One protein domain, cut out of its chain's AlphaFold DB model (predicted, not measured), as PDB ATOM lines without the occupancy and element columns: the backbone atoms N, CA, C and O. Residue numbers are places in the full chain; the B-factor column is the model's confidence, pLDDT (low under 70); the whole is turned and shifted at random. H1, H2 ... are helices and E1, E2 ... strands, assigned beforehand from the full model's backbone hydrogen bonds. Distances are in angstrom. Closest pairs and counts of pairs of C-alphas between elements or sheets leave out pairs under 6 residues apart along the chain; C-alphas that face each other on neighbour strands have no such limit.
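Overview. This is residues 28 to 112 of the 169 residues of the protein "Hypothetical protein" of Symbiodinium sp. CCMP2456 (UniProt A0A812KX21). A strongly twisted sheet of four antiparallel strands has one helix, H1, packed over one face, while the long unnamed stretch of residues 28 to 58 passes over the other face and loops round beside E1. E4 folds back on itself at Gly 104, and its residues 101 to 102 pair with residues 28 to 29. The printed part has 85 residues, with E1, H1, E2, E3 and E4 along the chain and the sheet order E1, E3, E2, E4. The class is mixed, helices and strands, with under half of the residues in named elements; the whole is compact, with a radius of gyration of the C-alphas of 11.2 A and spans of 30 by 28 by 22 A.

Arrangement. Edge strand E1, residues 59 to 61, is antiparallel to E3, residues 89 to 95, with N 92 and O 60 2.9 A apart. H1, residues 65 to 74, is on the sheet at a height of 8.1 A, over E3 and E2, residues 80 to 86, and runs along the strands, at 25 degrees to E3 on the local plane; its closest C-alphas to E3 are Cys 68 and Cys 92, 5.3 A. Every O i to N i+4 pair in H1 is within hydrogen-bond range. H1 and the sheet E1, E3, E2, E4 form two layers, a sheet with its helix on one face. E1, H1 and E2 form a split strand-helix-strand unit, two strands running the same way with E3 between them, and its crossover is right-handed. E2 and E3 are a hairpin, with N 93 and O 82 2.8 A apart. Edge strand E4, residues 101 to 111, is antiparallel to E2, with N 83 and O 108 2.8 A apart.

Along the chain. E1 measures 7.2 A from first to last C-alpha and begins at C-alpha 59 (-20.789, 36.323, -5.682). H1 measures 14.7 A, E2 17.9 A and E3 19.2 A. E4, bending by 144 degrees at residue 104, measures 11.9 A and ends at C-alpha 111 (-11.066, 26.000, -12.567).

Size, cuts and confidence. The C-alphas farthest apart, Gly 42 and Ala 103, are 31.4 A apart. The printed part has no cut, the four links between named elements are tight, and no printed residue is under 70 in pLDDT.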
ATOM      1  N   VAL A  28      -9.672  27.387  -0.755       98.62
ATOM      2  CA  VAL A  28     -10.315  28.669  -1.037       98.62
ATOM      3  C   VAL A  28      -9.408  29.505  -1.931       98.62
ATOM      4  O   VAL A  28      -8.196  29.563  -1.727       98.62
ATOM      5  N   ILE A  29      -9.995  30.187  -2.913       98.56
ATOM      6  CA  ILE A  29      -9.318  31.228  -3.691       98.56
ATOM      7  C   ILE A  29      -9.892  32.578  -3.254       98.56
ATOM      8  O   ILE A  29     -10.939  33.032  -3.735       98.56
ATOM      9  N   ARG A  30      -9.225  33.222  -2.290       97.69
ATOM     10  CA  ARG A  30      -9.639  34.522  -1.749       97.69
ATOM     11  C   ARG A  30      -9.557  35.626  -2.803       97.69
ATOM     12  O   ARG A  30      -8.846  35.521  -3.803       97.69
ATOM     13  N   ASN A  31     -10.262  36.727  -2.548       96.31
ATOM     14  CA  ASN A  31     -10.174  37.920  -3.379       96.31
ATOM     15  C   ASN A  31      -8.828  38.643  -3.165       96.31
ATOM     16  O   ASN A  31      -8.725  39.562  -2.359       96.31
ATOM     17  N   ALA A  32      -7.801  38.244  -3.912       97.31
ATOM     18  CA  ALA A  32      -6.506  38.923  -3.972       97.31
ATOM     19  C   ALA A  32      -6.486  40.011  -5.069       97.31
ATOM     20  O   ALA A  32      -5.570  40.068  -5.886       97.31
ATOM     21  N   GLY A  33      -7.551  40.820  -5.149       97.75
ATOM     22  CA  GLY A  33      -7.766  41.771  -6.250       97.75
ATOM     23  C   GLY A  33      -8.177  41.105  -7.570       97.75
ATOM     24  O   GLY A  33      -7.973  41.678  -8.637       97.75
ATOM     25  N   GLN A  34      -8.719  39.884  -7.507       98.19
ATOM     26  CA  GLN A  34      -9.080  39.059  -8.671       98.19
ATOM     27  C   GLN A  34     -10.556  38.632  -8.665       98.19
ATOM     28  O   GLN A  34     -10.915  37.651  -9.312       98.19
ATOM     29  N   ALA A  35     -11.419  39.336  -7.929       98.44
ATOM     30  CA  ALA A  35     -12.868  39.195  -8.052       98.44
ATOM     31  C   ALA A  35     -13.345  39.546  -9.472       98.44
ATOM     32  O   ALA A  35     -12.926  40.556 -10.039       98.44
ATOM     33  N   LEU A  36     -14.218  38.711 -10.040       98.50
ATOM     34  CA  LEU A  36     -14.882  38.978 -11.313       98.50
ATOM     35  C   LEU A  36     -16.226  39.667 -11.058       98.50
ATOM     36  O   LEU A  36     -17.235  38.991 -10.899       98.50
ATOM     37  N   PHE A  37     -16.241  40.998 -11.028       97.81
ATOM     38  CA  PHE A  37     -17.488  41.759 -10.951       97.81
ATOM     39  C   PHE A  37     -18.180  41.796 -12.313       97.81
ATOM     40  O   PHE A  37     -17.608  42.272 -13.294       97.81
ATOM     41  N   THR A  38     -19.401  41.274 -12.379       95.88
ATOM     42  CA  THR A  38     -20.194  41.197 -13.610       95.88
ATOM     43  C   THR A  38     -21.692  41.124 -13.295       95.88
ATOM     44  O   THR A  38     -22.089  41.091 -12.129       95.88
ATOM     45  N   ASN A  39     -22.531  41.094 -14.332       93.75
ATOM     46  CA  ASN A  39     -23.969  40.907 -14.186       93.75
ATOM     47  C   ASN A  39     -24.283  39.427 -13.944       93.75
ATOM     48  O   ASN A  39     -24.426  38.654 -14.892       93.75
ATOM     49  N   LEU A  40     -24.384  39.041 -12.672       95.75
ATOM     50  CA  LEU A  40     -24.779  37.695 -12.259       95.75
ATOM     51  C   LEU A  40     -26.300  37.516 -12.264       95.75
ATOM     52  O   LEU A  40     -26.777  36.389 -12.392       95.75
ATOM     53  N   GLN A  41     -27.064  38.608 -12.203       93.44
ATOM     54  CA  GLN A  41     -28.525  38.574 -12.263       93.44
ATOM     55  C   GLN A  41     -29.034  37.913 -13.544       93.44
ATOM     56  O   GLN A  41     -29.930  37.074 -13.498       93.44
ATOM     57  N   GLY A  42     -28.400  38.209 -14.679       92.94
ATOM     58  CA  GLY A  42     -28.747  37.583 -15.956       92.94
ATOM     59  C   GLY A  42     -28.523  36.074 -16.001       92.94
ATOM     60  O   GLY A  42     -29.108  35.405 -16.849       92.94
ATOM     61  N   TYR A  43     -27.720  35.540 -15.080       94.56
ATOM     62  CA  TYR A  43     -27.513  34.106 -14.895       94.56
ATOM     63  C   TYR A  43     -28.403  33.507 -13.800       94.56
ATOM     64  O   TYR A  43     -28.354  32.302 -13.607       94.56
ATOM     65  N   GLY A  44     -29.244  34.303 -13.131       93.62
ATOM     66  CA  GLY A  44     -30.188  33.841 -12.108       93.62
ATOM     67  C   GLY A  44     -29.835  34.239 -10.677       93.62
ATOM     68  O   GLY A  44     -30.567  33.882  -9.761       93.62
ATOM     69  N   ALA A  45     -28.758  34.998 -10.454       95.06
ATOM     70  CA  ALA A  45     -28.443  35.491  -9.115       95.06
ATOM     71  C   ALA A  45     -29.469  36.538  -8.649       95.06
ATOM     72  O   ALA A  45     -29.625  37.588  -9.272       95.06
ATOM     73  N   THR A  46     -30.134  36.278  -7.527       92.94
ATOM     74  CA  THR A  46     -31.145  37.184  -6.949       92.94
ATOM     75  C   THR A  46     -30.782  37.681  -5.553       92.94
ATOM     76  O   THR A  46     -31.245  38.744  -5.146       92.94
ATOM     77  N   ILE A  47     -29.947  36.940  -4.818       95.06
ATOM     78  CA  ILE A  47     -29.593  37.224  -3.423       95.06
ATOM     79  C   ILE A  47     -28.133  36.868  -3.118       95.06
ATOM     80  O   ILE A  47     -27.488  36.089  -3.822       95.06
ATOM     81  N   GLY A  48     -27.599  37.434  -2.032       96.06
ATOM     82  CA  GLY A  48     -26.235  37.149  -1.574       96.06
ATOM     83  C   GLY A  48     -25.129  37.851  -2.355       96.06
ATOM     84  O   GLY A  48     -23.957  37.502  -2.192       96.06
ATOM     85  N   CYS A  49     -25.506  38.811  -3.192       97.50
ATOM     86  CA  CYS A  49     -24.613  39.569  -4.047       97.50
ATOM     87  C   CYS A  49     -23.805  40.610  -3.264       97.50
ATOM     88  O   CYS A  49     -24.069  40.940  -2.108       97.50
ATOM     89  N   PHE A  50     -22.749  41.103  -3.894       97.31
ATOM     90  CA  PHE A  50     -21.896  42.142  -3.330       97.31
ATOM     91  C   PHE A  50     -22.690  43.443  -3.180       97.31
ATOM     92  O   PHE A  50     -23.200  43.958  -4.167       97.31
ATOM     93  N   LEU A  51     -22.779  43.959  -1.948       96.25
ATOM     94  CA  LEU A  51     -23.568  45.154  -1.610       96.25
ATOM     95  C   LEU A  51     -25.019  45.090  -2.120       96.25
ATOM     96  O   LEU A  51     -25.566  46.105  -2.542       96.25
ATOM     97  N   ASP A  52     -25.611  43.892  -2.101       94.69
ATOM     98  CA  ASP A  52     -26.972  43.618  -2.577       94.69
ATOM     99  C   ASP A  52     -27.220  43.973  -4.062       94.69
ATOM    100  O   ASP A  52     -28.364  44.107  -4.488       94.69
ATOM    101  N   ASP A  53     -26.160  44.073  -4.877       94.56
ATOM    102  CA  ASP A  53     -26.243  44.361  -6.313       94.56
ATOM    103  C   ASP A  53     -25.782  43.164  -7.157       94.56
ATOM    104  O   ASP A  53     -24.591  42.959  -7.396       94.56
ATOM    105  N   CYS A  54     -26.732  42.370  -7.656       94.75
ATOM    106  CA  CYS A  54     -26.443  41.230  -8.531       94.75
ATOM    107  C   CYS A  54     -26.100  41.621  -9.979       94.75
ATOM    108  O   CYS A  54     -25.640  40.771 -10.746       94.75
ATOM    109  N   MET A  55     -26.285  42.884 -10.376       92.38
ATOM    110  CA  MET A  55     -25.877  43.377 -11.696       92.38
ATOM    111  C   MET A  55     -24.385  43.732 -11.746       92.38
ATOM    112  O   MET A  55     -23.820  43.842 -12.836       92.38
ATOM    113  N   SER A  56     -23.745  43.877 -10.583       94.88
ATOM    114  CA  SER A  56     -22.311  44.111 -10.433       94.88
ATOM    115  C   SER A  56     -21.761  43.330  -9.237       94.88
ATOM    116  O   SER A  56     -21.353  43.904  -8.224       94.88
ATOM    117  N   SER A  57     -21.693  42.003  -9.368       97.69
ATOM    118  CA  SER A  57     -21.193  41.129  -8.307       97.69
ATOM    119  C   SER A  57     -20.205  40.075  -8.791       97.69
ATOM    120  O   SER A  57     -20.201  39.701  -9.960       97.69
ATOM    121  N   ASP A  58     -19.361  39.602  -7.873       98.50
ATOM    122  CA  ASP A  58     -18.533  38.407  -8.017       98.50
ATOM    123  C   ASP A  58     -19.086  37.206  -7.246       98.50
ATOM    124  O   ASP A  58     -18.446  36.157  -7.258       98.50
ATOM    125  N   LYS A  59     -20.228  37.348  -6.561       98.31
ATOM    126  CA  LYS A  59     -20.789  36.323  -5.682       98.31
ATOM    127  C   LYS A  59     -22.310  36.322  -5.658       98.31
ATOM    128  O   LYS A  59     -22.933  37.335  -5.946       98.31
ATOM    129  N   PHE A  60     -22.898  35.193  -5.290       98.06
ATOM    130  CA  PHE A  60     -24.324  35.072  -4.973       98.06
ATOM    131  C   PHE A  60     -24.564  33.821  -4.124       98.06
ATOM    132  O   PHE A  60     -23.701  32.941  -4.073       98.06
ATOM    133  N   VAL A  61     -25.709  33.746  -3.444       97.56
ATOM    134  CA  VAL A  61     -26.118  32.541  -2.703       97.56
ATOM    135  C   VAL A  61     -26.481  31.423  -3.670       97.56
ATOM    136  O   VAL A  61     -27.311  31.621  -4.546       97.56
ATOM    137  N   ALA A  62     -25.883  30.252  -3.479       95.69
ATOM    138  CA  ALA A  62     -26.146  29.065  -4.279       95.69
ATOM    139  C   ALA A  62     -26.144  27.839  -3.372       95.69
ATOM    140  O   ALA A  62     -25.170  27.598  -2.653       95.69
ATOM    141  N   SER A  63     -27.226  27.070  -3.425       89.94
ATOM    142  CA  SER A  63     -27.387  25.863  -2.604       89.94
ATOM    143  C   SER A  63     -26.649  24.645  -3.166       89.94
ATOM    144  O   SER A  63     -26.364  23.708  -2.428       89.94
ATOM    145  N   GLU A  64     -26.293  24.681  -4.452       94.88
ATOM    146  CA  GLU A  64     -25.597  23.598  -5.140       94.88
ATOM    147  C   GLU A  64     -24.287  24.099  -5.755       94.88
ATOM    148  O   GLU A  64     -24.211  25.165  -6.376       94.88
ATOM    149  N   ILE A  65     -23.225  23.309  -5.614       97.25
ATOM    150  CA  ILE A  65     -21.894  23.644  -6.141       97.25
ATOM    151  C   ILE A  65     -21.878  23.695  -7.678       97.25
ATOM    152  O   ILE A  65     -21.118  24.457  -8.286       97.25
ATOM    153  N   GLU A  66     -22.750  22.919  -8.326       96.81
ATOM    154  CA  GLU A  66     -22.974  22.908  -9.767       96.81
ATOM    155  C   GLU A  66     -23.310  24.300 -10.301       96.81
ATOM    156  O   GLU A  66     -22.906  24.630 -11.417       96.81
ATOM    157  N   SER A  67     -24.001  25.129  -9.519       96.75
ATOM    158  CA  SER A  67     -24.362  26.492  -9.910       96.75
ATOM    159  C   SER A  67     -23.123  27.368 -10.081       96.75
ATOM    160  O   SER A  67     -23.008  28.090 -11.073       96.75
ATOM    161  N   CYS A  68     -22.116  27.219  -9.214       98.19
ATOM    162  CA  CYS A  68     -20.841  27.917  -9.378       98.19
ATOM    163  C   CYS A  68     -20.126  27.471 -10.661       98.19
ATOM    164  O   CYS A  68     -19.642  28.296 -11.439       98.19
ATOM    165  N   ALA A  69     -20.092  26.163 -10.917       98.19
ATOM    166  CA  ALA A  69     -19.448  25.624 -12.107       98.19
ATOM    167  C   ALA A  69     -20.151  26.075 -13.401       98.19
ATOM    168  O   ALA A  69     -19.485  26.550 -14.323       98.19
ATOM    169  N   LYS A  70     -21.487  25.992 -13.463       97.19
ATOM    170  CA  LYS A  70     -22.305  26.398 -14.622       97.19
ATOM    171  C   LYS A  70     -22.177  27.891 -14.931       97.19
ATOM    172  O   LYS A  70     -21.963  28.264 -16.090       97.19
ATOM    173  N   VAL A  71     -22.248  28.749 -13.912       97.88
ATOM    174  CA  VAL A  71     -22.109  30.201 -14.101       97.88
ATOM    175  C   VAL A  71     -20.690  30.552 -14.541       97.88
ATOM    176  O   VAL A  71     -20.516  31.248 -15.539       97.88
ATOM    177  N   CYS A  72     -19.657  30.008 -13.891       98.56
ATOM    178  CA  CYS A  72     -18.274  30.259 -14.305       98.56
ATOM    179  C   CYS A  72     -17.984  29.753 -15.725       98.56
ATOM    180  O   CYS A  72     -17.285  30.417 -16.491       98.56
ATOM    181  N   PHE A  73     -18.543  28.602 -16.107       98.06
ATOM    182  CA  PHE A  73     -18.440  28.083 -17.469       98.06
ATOM    183  C   PHE A  73     -19.002  29.078 -18.498       98.06
ATOM    184  O   PHE A  73     -18.408  29.275 -19.561       98.06
ATOM    185  N   SER A  74     -20.100  29.749 -18.148       97.25
ATOM    186  CA  SER A  74     -20.810  30.701 -19.009       97.25
ATOM    187  C   SER A  74     -20.153  32.084 -19.064       97.25
ATOM    188  O   SER A  74     -20.169  32.732 -20.107       97.25
ATOM    189  N   LEU A  75     -19.508  32.516 -17.978       97.81
ATOM    190  CA  LEU A  75     -18.821  33.806 -17.879       97.81
ATOM    191  C   LEU A  75     -17.481  33.805 -18.636       97.81
ATOM    192  O   LEU A  75     -16.569  33.079 -18.228       97.81
ATOM    193  N   PRO A  76     -17.281  34.632 -19.682       96.69
ATOM    194  CA  PRO A  76     -16.056  34.623 -20.490       96.69
ATOM    195  C   PRO A  76     -14.771  34.795 -19.671       96.69
ATOM    196  O   PRO A  76     -13.831  34.019 -19.848       96.69
ATOM    197  N   ASP A  77     -14.782  35.731 -18.721       98.06
ATOM    198  CA  ASP A  77     -13.614  36.126 -17.925       98.06
ATOM    199  C   ASP A  77     -13.423  35.308 -16.637       98.06
ATOM    200  O   ASP A  77     -12.431  35.495 -15.920       98.06
ATOM    201  N   CYS A  78     -14.342  34.387 -16.326       98.69
ATOM    202  CA  CYS A  78     -14.181  33.511 -15.171       98.69
ATOM    203  C   CYS A  78     -13.072  32.498 -15.442       98.69
ATOM    204  O   CYS A  78     -13.091  31.799 -16.450       98.69
ATOM    205  N   LYS A  79     -12.101  32.399 -14.534       98.75
ATOM    206  CA  LYS A  79     -11.050  31.373 -14.584       98.75
ATOM    207  C   LYS A  79     -11.195  30.347 -13.477       98.75
ATOM    208  O   LYS A  79     -10.832  29.192 -13.688       98.75
ATOM    209  N   PHE A  80     -11.737  30.762 -12.335       98.81
ATOM    210  CA  PHE A  80     -11.983  29.898 -11.192       98.81
ATOM    211  C   PHE A  80     -13.297  30.259 -10.513       98.81
ATOM    212  O   PHE A  80     -13.672  31.432 -10.450       98.81
ATOM    213  N   TRP A  81     -13.954  29.245  -9.972       98.81
ATOM    214  CA  TRP A  81     -15.093  29.381  -9.082       98.81
ATOM    215  C   TRP A  81     -14.725  28.853  -7.695       98.81
ATOM    216  O   TRP A  81     -13.856  27.992  -7.544       98.81
ATOM    217  N   VAL A  82     -15.380  29.401  -6.679       98.75
ATOM    218  CA  VAL A  82     -15.239  29.009  -5.276       98.75
ATOM    219  C   VAL A  82     -16.637  28.812  -4.712       98.75
ATOM    220  O   VAL A  82     -17.513  29.624  -4.989       98.75
ATOM    221  N   TRP A  83     -16.832  27.768  -3.923       98.62
ATOM    222  CA  TRP A  83     -18.049  27.479  -3.180       98.62
ATOM    223  C   TRP A  83     -17.715  27.283  -1.700       98.62
ATOM    224  O   TRP A  83     -16.671  26.723  -1.351       98.62
ATOM    225  N   GLY A  84     -18.579  27.780  -0.825       97.94
ATOM    226  CA  GLY A  84     -18.362  27.766   0.617       97.94
ATOM    227  C   GLY A  84     -19.379  28.624   1.359       97.94
ATOM    228  O   GLY A  84     -20.315  29.153   0.761       97.94
ATOM    229  N   THR A  85     -19.195  28.765   2.670       97.50
ATOM    230  CA  THR A  85     -20.147  29.464   3.542       97.50
ATOM    231  C   THR A  85     -19.682  30.878   3.885       97.50
ATOM    232  O   THR A  85     -18.557  31.083   4.341       97.50
ATOM    233  N   GLU A  86     -20.577  31.854   3.754       95.94
ATOM    234  CA  GLU A  86     -20.417  33.217   4.267       95.94
ATOM    235  C   GLU A  86     -21.695  33.608   5.013       95.94
ATOM    236  O   GLU A  86     -22.783  33.550   4.448       95.94
ATOM    237  N   GLU A  87     -21.561  33.984   6.290       94.31
ATOM    238  CA  GLU A  87     -22.685  34.413   7.144       94.31
ATOM    239  C   GLU A  87     -23.817  33.374   7.277       94.31
ATOM    240  O   GLU A  87     -24.977  33.718   7.458       94.31
ATOM    241  N   GLY A  88     -23.469  32.084   7.234       94.81
ATOM    242  CA  GLY A  88     -24.425  30.978   7.367       94.81
ATOM    243  C   GLY A  88     -25.056  30.526   6.050       94.81
ATOM    244  O   GLY A  88     -25.677  29.469   6.025       94.81
ATOM    245  N   GLU A  89     -24.820  31.253   4.959       96.75
ATOM    246  CA  GLU A  89     -25.327  30.917   3.632       96.75
ATOM    247  C   GLU A  89     -24.240  30.298   2.758       96.75
ATOM    248  O   GLU A  89     -23.080  30.724   2.788       96.75
ATOM    249  N   GLN A  90     -24.612  29.313   1.943       97.56
ATOM    250  CA  GLN A  90     -23.733  28.809   0.893       97.56
ATOM    251  C   GLN A  90     -23.730  29.777  -0.284       97.56
ATOM    252  O   GLN A  90     -24.781  30.240  -0.731       97.56
ATOM    253  N   LYS A  91     -22.540  30.107  -0.782       97.88
ATOM    254  CA  LYS A  91     -22.373  31.054  -1.882       97.88
ATOM    255  C   LYS A  91     -21.366  30.551  -2.900       97.88
ATOM    256  O   LYS A  91     -20.497  29.731  -2.601       97.88
ATOM    257  N   CYS A  92     -21.476  31.109  -4.096       97.94
ATOM    258  CA  CYS A  92     -20.455  31.054  -5.128       97.94
ATOM    259  C   CYS A  92     -19.630  32.341  -5.132       97.94
ATOM    260  O   CYS A  92     -20.172  33.414  -4.880       97.94
ATOM    261  N   TRP A  93     -18.354  32.252  -5.514       98.69
ATOM    262  CA  TRP A  93     -17.524  33.394  -5.901       98.69
ATOM    263  C   TRP A  93     -16.789  33.118  -7.211       98.69
ATOM    264  O   TRP A  93     -16.302  32.008  -7.429       98.69
ATOM    265  N   PHE A  94     -16.627  34.144  -8.042       98.81
ATOM    266  CA  PHE A  94     -15.964  34.052  -9.342       98.81
ATOM    267  C   PHE A  94     -14.665  34.847  -9.367       98.81
ATOM    268  O   PHE A  94     -14.580  35.982  -8.884       98.81
ATOM    269  N   ARG A  95     -13.623  34.240  -9.936       98.75
ATOM    270  CA  ARG A  95     -12.273  34.804  -9.957       98.75
ATOM    271  C   ARG A  95     -11.700  34.865 -11.365       98.75
ATOM    272  O   ARG A  95     -11.866  33.944 -12.164       98.75
ATOM    273  N   THR A  96     -10.930  35.917 -11.627       98.69
ATOM    274  CA  THR A  96     -10.143  36.106 -12.859       98.69
ATOM    275  C   THR A  96      -8.727  35.514 -12.765       98.69
ATOM    276  O   THR A  96      -7.956  35.571 -13.732       98.69
ATOM    277  N   GLY A  97      -8.370  34.930 -11.615       98.31
ATOM    278  CA  GLY A  97      -7.082  34.295 -11.326       98.31
ATOM    279  C   GLY A  97      -7.073  33.576  -9.969       98.31
ATOM    280  O   GLY A  97      -8.103  33.499  -9.305       98.31
ATOM    281  N   GLU A  98      -5.916  33.041  -9.572       98.06
ATOM    282  CA  GLU A  98      -5.755  32.188  -8.379       98.06
ATOM    283  C   GLU A  98      -4.750  32.713  -7.336       98.06
ATOM    284  O   GLU A  98      -4.285  31.964  -6.481       98.06
ATOM    285  N   ALA A  99      -4.397  34.002  -7.370       98.00
ATOM    286  CA  ALA A  99      -3.362  34.566  -6.494       98.00
ATOM    287  C   ALA A  99      -3.696  34.468  -4.991       98.00
ATOM    288  O   ALA A  99      -2.791  34.499  -4.162       98.00
ATOM    289  N   GLY A 100      -4.980  34.342  -4.636       97.62
ATOM    290  CA  GLY A 100      -5.464  34.181  -3.261       97.62
ATOM    291  C   GLY A 100      -5.674  32.732  -2.817       97.62
ATOM    292  O   GLY A 100      -6.471  32.505  -1.908       97.62
ATOM    293  N   ARG A 101      -5.060  31.755  -3.493       98.50
ATOM    294  CA  ARG A 101      -5.226  30.329  -3.193       98.50
ATOM    295  C   ARG A 101      -4.576  29.947  -1.861       98.50
ATOM    296  O   ARG A 101      -3.372  30.117  -1.683       98.50
ATOM    297  N   GLU A 102      -5.357  29.355  -0.965       98.06
ATOM    298  CA  GLU A 102      -4.892  28.816   0.316       98.06
ATOM    299  C   GLU A 102      -5.769  27.647   0.799       98.06
ATOM    300  O   GLU A 102      -6.843  27.379   0.252       98.06
ATOM    301  N   ALA A 103      -5.311  26.944   1.838       98.44
ATOM    302  CA  ALA A 103      -6.116  25.931   2.511       98.44
ATOM    303  C   ALA A 103      -7.274  26.589   3.281       98.44
ATOM    304  O   ALA A 103      -7.071  27.567   3.998       98.44
ATOM    305  N   GLY A 104      -8.474  26.024   3.170       97.50
ATOM    306  CA  GLY A 104      -9.668  26.499   3.860       97.50
ATOM    307  C   GLY A 104     -10.654  25.361   4.064       97.50
ATOM    308  O   GLY A 104     -11.283  24.912   3.113       97.50
ATOM    309  N   GLU A 105     -10.794  24.889   5.301       97.81
ATOM    310  CA  GLU A 105     -11.723  23.805   5.638       97.81
ATOM    311  C   GLU A 105     -13.167  24.162   5.254       97.81
ATOM    312  O   GLU A 105     -13.628  25.272   5.520       97.81
ATOM    313  N   GLY A 106     -13.863  23.228   4.599       96.44
ATOM    314  CA  GLY A 106     -15.244  23.421   4.139       96.44
ATOM    315  C   GLY A 106     -15.394  24.242   2.851       96.44
ATOM    316  O   GLY A 106     -16.509  24.385   2.359       96.44
ATOM    317  N   TRP A 107     -14.297  24.747   2.281       98.38
ATOM    318  CA  TRP A 107     -14.299  25.427   0.985       98.38
ATOM    319  C   TRP A 107     -13.984  24.457  -0.145       98.38
ATOM    320  O   TRP A 107     -13.141  23.568  -0.003       98.38
ATOM    321  N   VAL A 108     -14.619  24.665  -1.294       98.75
ATOM    322  CA  VAL A 108     -14.342  23.914  -2.517       98.75
ATOM    323  C   VAL A 108     -14.082  24.902  -3.639       98.75
ATOM    324  O   VAL A 108     -14.838  25.850  -3.829       98.75
ATOM    325  N   SER A 109     -13.012  24.694  -4.397       98.69
ATOM    326  CA  SER A 109     -12.692  25.526  -5.559       98.69
ATOM    327  C   SER A 109     -12.558  24.680  -6.819       98.69
ATOM    328  O   SER A 109     -12.339  23.471  -6.756       98.69
ATOM    329  N   GLY A 110     -12.644  25.314  -7.981       98.38
ATOM    330  CA  GLY A 110     -12.344  24.664  -9.249       98.38
ATOM    331  C   GLY A 110     -11.997  25.670 -10.333       98.38
ATOM    332  O   GLY A 110     -12.367  26.842 -10.274       98.38
ATOM    333  N   SER A 111     -11.262  25.214 -11.345       98.50
ATOM    334  CA  SER A 111     -11.066  26.000 -12.567       98.50
ATOM    335  C   SER A 111     -12.358  26.054 -13.389       98.50
ATOM    336  O   SER A 111     -13.250  25.226 -13.211       98.50
ATOM    337  N   LYS A 112     -12.443  26.969 -14.359       98.19
ATOM    338  CA  LYS A 112     -13.566  27.052 -15.314       98.19
ATOM    339  C   LYS A 112     -13.880  25.709 -15.991       98.19
ATOM    340  O   LYS A 112     -15.038  25.402 -16.249       98.19
TER     341      LYS A 112